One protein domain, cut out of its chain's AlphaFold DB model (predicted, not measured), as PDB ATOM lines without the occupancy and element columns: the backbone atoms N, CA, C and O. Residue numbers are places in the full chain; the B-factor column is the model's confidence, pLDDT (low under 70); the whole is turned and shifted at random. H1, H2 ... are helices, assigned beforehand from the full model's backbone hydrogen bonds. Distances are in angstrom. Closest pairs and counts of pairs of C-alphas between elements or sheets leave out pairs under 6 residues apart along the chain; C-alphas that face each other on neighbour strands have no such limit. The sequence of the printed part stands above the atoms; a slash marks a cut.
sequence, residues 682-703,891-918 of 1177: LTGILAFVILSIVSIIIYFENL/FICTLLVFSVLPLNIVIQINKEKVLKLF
ATOM      1  N   LEU A 682     168.642 260.719 342.065       74.88
ATOM      2  CA  LEU A 682     168.778 259.613 343.010       74.88
ATOM      3  C   LEU A 682     169.064 258.281 342.298       74.88
ATOM      4  O   LEU A 682     169.951 257.560 342.745       74.88
ATOM      5  N   THR A 683     168.410 257.967 341.171       74.56
ATOM      6  CA  THR A 683     168.725 256.756 340.388       74.56
ATOM      7  C   THR A 683     170.116 256.812 339.760       74.56
ATOM      8  O   THR A 683     170.807 255.795 339.752       74.56
ATOM      9  N   GLY A 684     170.568 257.986 339.301       73.12
ATOM     10  CA  GLY A 684     171.940 258.179 338.819       73.12
ATOM     11  C   GLY A 684     172.993 257.930 339.905       73.12
ATOM     12  O   GLY A 684     173.946 257.185 339.681       73.12
ATOM     13  N   ILE A 685     172.793 258.489 341.105       77.69
ATOM     14  CA  ILE A 685     173.669 258.249 342.266       77.69
ATOM     15  C   ILE A 685     173.640 256.770 342.673       77.69
ATOM     16  O   ILE A 685     174.695 256.174 342.879       77.69
ATOM     17  N   LEU A 686     172.452 256.160 342.751       75.88
ATOM     18  CA  LEU A 686     172.287 254.756 343.132       75.88
ATOM     19  C   LEU A 686     173.036 253.818 342.174       75.88
ATOM     20  O   LEU A 686     173.745 252.927 342.629       75.88
ATOM     21  N   ALA A 687     172.928 254.040 340.862       75.88
ATOM     22  CA  ALA A 687     173.630 253.233 339.869       75.88
ATOM     23  C   ALA A 687     175.157 253.399 339.951       75.88
ATOM     24  O   ALA A 687     175.874 252.407 339.852       75.88
ATOM     25  N   PHE A 688     175.663 254.614 340.198       75.81
ATOM     26  CA  PHE A 688     177.098 254.838 340.408       75.81
ATOM     27  C   PHE A 688     177.618 254.121 341.666       75.81
ATOM     28  O   PHE A 688     178.685 253.509 341.635       75.81
ATOM     29  N   VAL A 689     176.845 254.133 342.759       79.38
ATOM     30  CA  VAL A 689     177.162 253.386 343.989       79.38
ATOM     31  C   VAL A 689     177.158 251.873 343.738       79.38
ATOM     32  O   VAL A 689     178.096 251.199 344.152       79.38
ATOM     33  N   ILE A 690     176.164 251.341 343.016       79.75
ATOM     34  CA  ILE A 690     176.101 249.913 342.655       79.75
ATOM     35  C   ILE A 690     177.313 249.509 341.804       79.75
ATOM     36  O   ILE A 690     177.985 248.538 342.143       79.75
ATOM     37  N   LEU A 691     177.636 250.265 340.749       77.19
ATOM     38  CA  LEU A 691     178.802 249.997 339.895       77.19
ATOM     39  C   LEU A 691     180.118 250.049 340.686       77.19
ATOM     40  O   LEU A 691     180.977 249.192 340.493       77.19
ATOM     41  N   SER A 692     180.251 250.999 341.618       77.00
ATOM     42  CA  SER A 692     181.422 251.102 342.500       77.00
ATOM     43  C   SER A 692     181.555 249.877 343.411       77.00
ATOM     44  O   SER A 692     182.627 249.285 343.487       77.00
ATOM     45  N   ILE A 693     180.466 249.456 344.067       80.19
ATOM     46  CA  ILE A 693     180.450 248.275 344.947       80.19
ATOM     47  C   ILE A 693     180.792 247.004 344.159       80.19
ATOM     48  O   ILE A 693     181.646 246.234 344.588       80.19
ATOM     49  N   VAL A 694     180.173 246.803 342.992       81.12
ATOM     50  CA  VAL A 694     180.427 245.632 342.140       81.12
ATOM     51  C   VAL A 694     181.880 245.604 341.654       81.12
ATOM     52  O   VAL A 694     182.533 244.569 341.760       81.12
ATOM     53  N   SER A 695     182.429 246.742 341.215       78.06
ATOM     54  CA  SER A 695     183.837 246.837 340.805       78.06
ATOM     55  C   SER A 695     184.816 246.549 341.950       78.06
ATOM     56  O   SER A 695     185.876 245.980 341.701       78.06
ATOM     57  N   ILE A 696     184.481 246.919 343.192       80.81
ATOM     58  CA  ILE A 696     185.298 246.620 344.379       80.81
ATOM     59  C   ILE A 696     185.245 245.124 344.715       80.81
ATOM     60  O   ILE A 696     186.286 244.532 344.989       80.81
ATOM     61  N   ILE A 697     184.063 244.498 344.657       81.75
ATOM     62  CA  ILE A 697     183.906 243.052 344.894       81.75
ATOM     63  C   ILE A 697     184.758 242.258 343.897       81.75
ATOM     64  O   ILE A 697     185.564 241.433 344.311       81.75
ATOM     65  N   ILE A 698     184.647 242.569 342.604       79.25
ATOM     66  CA  ILE A 698     185.375 241.875 341.531       79.25
ATOM     67  C   ILE A 698     186.889 242.104 341.635       79.25
ATOM     68  O   ILE A 698     187.661 241.189 341.355       79.25
ATOM     69  N   TYR A 699     187.336 243.283 342.077       82.06
ATOM     70  CA  TYR A 699     188.754 243.530 342.354       82.06
ATOM     71  C   TYR A 699     189.292 242.594 343.451       82.06
ATOM     72  O   TYR A 699     190.313 241.938 343.247       82.06
ATOM     73  N   PHE A 700     188.574 242.454 344.571       83.06
ATOM     74  CA  PHE A 700     188.938 241.489 345.613       83.06
ATOM     75  C   PHE A 700     188.815 240.031 345.142       83.06
ATOM     76  O   PHE A 700     189.644 239.210 345.515       83.06
ATOM     77  N   GLU A 701     187.838 239.695 344.299       83.56
ATOM     78  CA  GLU A 701     187.673 238.335 343.766       83.56
ATOM     79  C   GLU A 701     188.830 237.931 342.833       83.56
ATOM     80  O   GLU A 701     189.337 236.812 342.934       83.56
ATOM     81  N   ASN A 702     189.325 238.861 342.005       82.69
ATOM     82  CA  ASN A 702     190.530 238.657 341.193       82.69
ATOM     83  C   ASN A 702     191.791 238.539 342.071       82.69
ATOM     84  O   ASN A 702     192.591 237.635 341.842       82.69
ATOM     85  N   LEU A 703     191.957 239.383 343.102       85.38
ATOM     86  CA  LEU A 703     193.081 239.268 344.047       85.38
ATOM     87  C   LEU A 703     193.079 237.926 344.790       85.38
ATOM     88  O   LEU A 703     194.114 237.271 344.864       85.38
ATOM     89  N   PHE A 891     174.583 246.274 330.926       83.31
ATOM     90  CA  PHE A 891     173.200 246.158 331.407       83.31
ATOM     91  C   PHE A 891     172.757 247.353 332.276       83.31
ATOM     92  O   PHE A 891     171.705 247.946 332.029       83.31
ATOM     93  N   ILE A 892     173.569 247.785 333.247       79.50
ATOM     94  CA  ILE A 892     173.240 248.958 334.081       79.50
ATOM     95  C   ILE A 892     173.233 250.246 333.243       79.50
ATOM     96  O   ILE A 892     172.348 251.090 333.412       79.50
ATOM     97  N   CYS A 893     174.163 250.392 332.297       76.19
ATOM     98  CA  CYS A 893     174.209 251.546 331.400       76.19
ATOM     99  C   CYS A 893     172.979 251.630 330.480       76.19
ATOM    100  O   CYS A 893     172.411 252.713 330.316       76.19
ATOM    101  N   THR A 894     172.514 250.508 329.922       77.88
ATOM    102  CA  THR A 894     171.282 250.492 329.113       77.88
ATOM    103  C   THR A 894     170.044 250.803 329.957       77.88
ATOM    104  O   THR A 894     169.247 251.651 329.551       77.88
ATOM    105  N   LEU A 895     169.912 250.235 331.165       77.44
ATOM    106  CA  LEU A 895     168.833 250.586 332.101       77.44
ATOM    107  C   LEU A 895     168.820 252.080 332.461       77.44
ATOM    108  O   LEU A 895     167.753 252.700 332.467       77.44
ATOM    109  N   LEU A 896     169.984 252.688 332.715       75.00
ATOM    110  CA  LEU A 896     170.090 254.127 332.972       75.00
ATOM    111  C   LEU A 896     169.548 254.951 331.798       75.00
ATOM    112  O   LEU A 896     168.673 255.796 332.007       75.00
ATOM    113  N   VAL A 897     169.995 254.668 330.569       73.19
ATOM    114  CA  VAL A 897     169.525 255.358 329.354       73.19
ATOM    115  C   VAL A 897     168.010 255.195 329.177       73.19
ATOM    116  O   VAL A 897     167.308 256.194 328.992       73.19
ATOM    117  N   PHE A 898     167.481 253.976 329.317       72.81
ATOM    118  CA  PHE A 898     166.040 253.708 329.221       72.81
ATOM    119  C   PHE A 898     165.210 254.299 330.374       72.81
ATOM    120  O   PHE A 898     164.010 254.497 330.198       72.81
ATOM    121  N   SER A 899     165.807 254.641 331.521       71.44
ATOM    122  CA  SER A 899     165.102 255.305 332.633       71.44
ATOM    123  C   SER A 899     165.006 256.831 332.473       71.44
ATOM    124  O   SER A 899     163.955 257.426 332.718       71.44
ATOM    125  N   VAL A 900     166.085 257.478 332.016       72.19
ATOM    126  CA  VAL A 900     166.178 258.943 331.878       72.19
ATOM    127  C   VAL A 900     165.364 259.449 330.684       72.19
ATOM    128  O   VAL A 900     164.715 260.497 330.748       72.19
ATOM    129  N   LEU A 901     165.399 258.701 329.581       70.50
ATOM    130  CA  LEU A 901     164.886 259.129 328.284       70.50
ATOM    131  C   LEU A 901     163.347 259.319 328.272       70.50
ATOM    132  O   LEU A 901     162.904 260.401 327.870       70.50
ATOM    133  N   PRO A 902     162.511 258.388 328.787       72.25
ATOM    134  CA  PRO A 902     161.062 258.591 328.879       72.25
ATOM    135  C   PRO A 902     160.680 259.703 329.862       72.25
ATOM    136  O   PRO A 902     159.743 260.463 329.608       72.25
ATOM    137  N   LEU A 903     161.418 259.842 330.969       70.38
ATOM    138  CA  LEU A 903     161.148 260.852 331.993       70.38
ATOM    139  C   LEU A 903     161.305 262.276 331.432       70.38
ATOM    140  O   LEU A 903     160.466 263.144 331.683       70.38
ATOM    141  N   ASN A 904     162.333 262.498 330.609       70.88
ATOM    142  CA  ASN A 904     162.561 263.763 329.911       70.88
ATOM    143  C   ASN A 904     161.426 264.086 328.913       70.88
ATOM    144  O   ASN A 904     160.936 265.217 328.868       70.88
ATOM    145  N   ILE A 905     160.930 263.082 328.178       72.62
ATOM    146  CA  ILE A 905     159.781 263.234 327.265       72.62
ATOM    147  C   ILE A 905     158.515 263.645 328.041       72.62
ATOM    148  O   ILE A 905     157.841 264.604 327.659       72.62
ATOM    149  N   VAL A 906     158.217 262.988 329.170       72.19
ATOM    150  CA  VAL A 906     157.079 263.340 330.046       72.19
ATOM    151  C   VAL A 906     157.208 264.771 330.590       72.19
ATOM    152  O   VAL A 906     156.225 265.519 330.615       72.19
ATOM    153  N   ILE A 907     158.419 265.189 330.966       68.38
ATOM    154  CA  ILE A 907     158.727 266.560 331.395       68.38
ATOM    155  C   ILE A 907     158.407 267.585 330.293       68.38
ATOM    156  O   ILE A 907     157.766 268.601 330.581       68.38
ATOM    157  N   GLN A 908     158.795 267.332 329.039       70.94
ATOM    158  CA  GLN A 908     158.522 268.250 327.924       70.94
ATOM    159  C   GLN A 908     157.025 268.298 327.569       70.94
ATOM    160  O   GLN A 908     156.480 269.390 327.401       70.94
ATOM    161  N   ILE A 909     156.328 267.154 327.550       70.94
ATOM    162  CA  ILE A 909     154.871 267.083 327.314       70.94
ATOM    163  C   ILE A 909     154.096 267.902 328.356       70.94
ATOM    164  O   ILE A 909     153.139 268.602 328.021       70.94
ATOM    165  N   ASN A 910     154.503 267.855 329.626       69.38
ATOM    166  CA  ASN A 910     153.823 268.610 330.679       69.38
ATOM    167  C   ASN A 910     154.079 270.126 330.584       69.38
ATOM    168  O   ASN A 910     153.160 270.901 330.847       69.38
ATOM    169  N   LYS A 911     155.259 270.571 330.122       66.81
ATOM    170  CA  LYS A 911     155.492 271.991 329.785       66.81
ATOM    171  C   LYS A 911     154.616 272.453 328.615       66.81
ATOM    172  O   LYS A 911     154.026 273.526 328.696       66.81
ATOM    173  N   GLU A 912     154.487 271.634 327.567       68.12
ATOM    174  CA  GLU A 912     153.631 271.914 326.402       68.12
ATOM    175  C   GLU A 912     152.166 272.144 326.828       68.12
ATOM    176  O   GLU A 912     151.544 273.129 326.432       68.12
ATOM    177  N   LYS A 913     151.636 271.288 327.717       63.31
ATOM    178  CA  LYS A 913     150.288 271.437 328.298       63.31
ATOM    179  C   LYS A 913     150.126 272.721 329.119       63.31
ATOM    180  O   LYS A 913     149.109 273.395 328.989       63.31
ATOM    181  N   VAL A 914     151.118 273.074 329.944       61.03
ATOM    182  CA  VAL A 914     151.079 274.303 330.760       61.03
ATOM    183  C   VAL A 914     151.091 275.561 329.889       61.03
ATOM    184  O   VAL A 914     150.394 276.513 330.216       61.03
ATOM    185  N   LEU A 915     151.822 275.570 328.772       58.56
ATOM    186  CA  LEU A 915     151.854 276.717 327.856       58.56
ATOM    187  C   LEU A 915     150.550 276.869 327.059       58.56
ATOM    188  O   LEU A 915     150.077 277.989 326.879       58.56
ATOM    189  N   LYS A 916     149.913 275.760 326.660       58.53
ATOM    190  CA  LYS A 916     148.604 275.784 325.979       58.53
ATOM    191  C   LYS A 916     147.486 276.408 326.828       58.53
ATOM    192  O   LYS A 916     146.602 277.037 326.262       58.53
ATOM    193  N   LEU A 917     147.564 276.328 328.162       52.09
ATOM    194  CA  LEU A 917     146.625 276.994 329.084       52.09
ATOM    195  C   LEU A 917     146.703 278.535 329.079       52.09
ATOM    196  O   LEU A 917     145.842 279.174 329.678       52.09
ATOM    197  N   PHE A 918     147.704 279.138 328.428       51.62
ATOM    198  CA  PHE A 918     147.826 280.596 328.272       51.62
ATOM    199  C   PHE A 918     147.479 281.090 326.854       51.62
ATOM    200  O   PHE A 918     147.627 282.276 326.564       51.62
TER     201      PHE A 918
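AT A GLANCE: This is residues 682 to 703 and 891 to 918 of the 1177 residues of the protein "PAS domain S-box protein" of Tetrahymena thermophila (strain SB210) (UniProt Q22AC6). Two long helices, H1 and then H2, run opposite ways and overlap only near their first residues, making one long thin rod. Away from that small overlap two stretches stick out, residues 692 to 703 of H1 at one end of the rod, and at the other end residues 901 to 918, of which 901 to 916 belong to H2. The printed part has 50 residues with two named helices and no named strand; its class is all helix. It is extended, with a radius of gyration of the C-alphas of 17.9 A and spans of 63 by 17 by 5 A.

HOW THE PARTS SIT: H1, residues 682 to 703, touches H2, residues 891 to 916, with residues 683 to 687 alone, and H2 touches it with residues 892 to 896 alone. The closest C-alphas of the two, those of Ala 687 and Ile 892, are 7.2 A apart. Their lines stand at a shallow tilt of 6 degrees, opposite ways, and their centres are 26.0 A apart. Every O i to N i+4 pair is within hydrogen-bond range in H1, and 20 of 22 are in H2.

IN THESE COORDINATES: H1 begins at C-alpha 682 (168.778, 259.613, 343.010) and measures 31.7 A from first to last C-alpha. H2 measures 38.9 A and ends at C-alpha 916 (148.604, 275.784, 325.979).

THE WHOLE: The C-alphas farthest apart, those of Leu 703 and Phe 918, are 63.3 A apart. Residues 704 to 890 are not printed, and C-alphas 703 and 891 are 24.5 A apart across this cut. Residues 907 and 910 to 918 have pLDDT under 70.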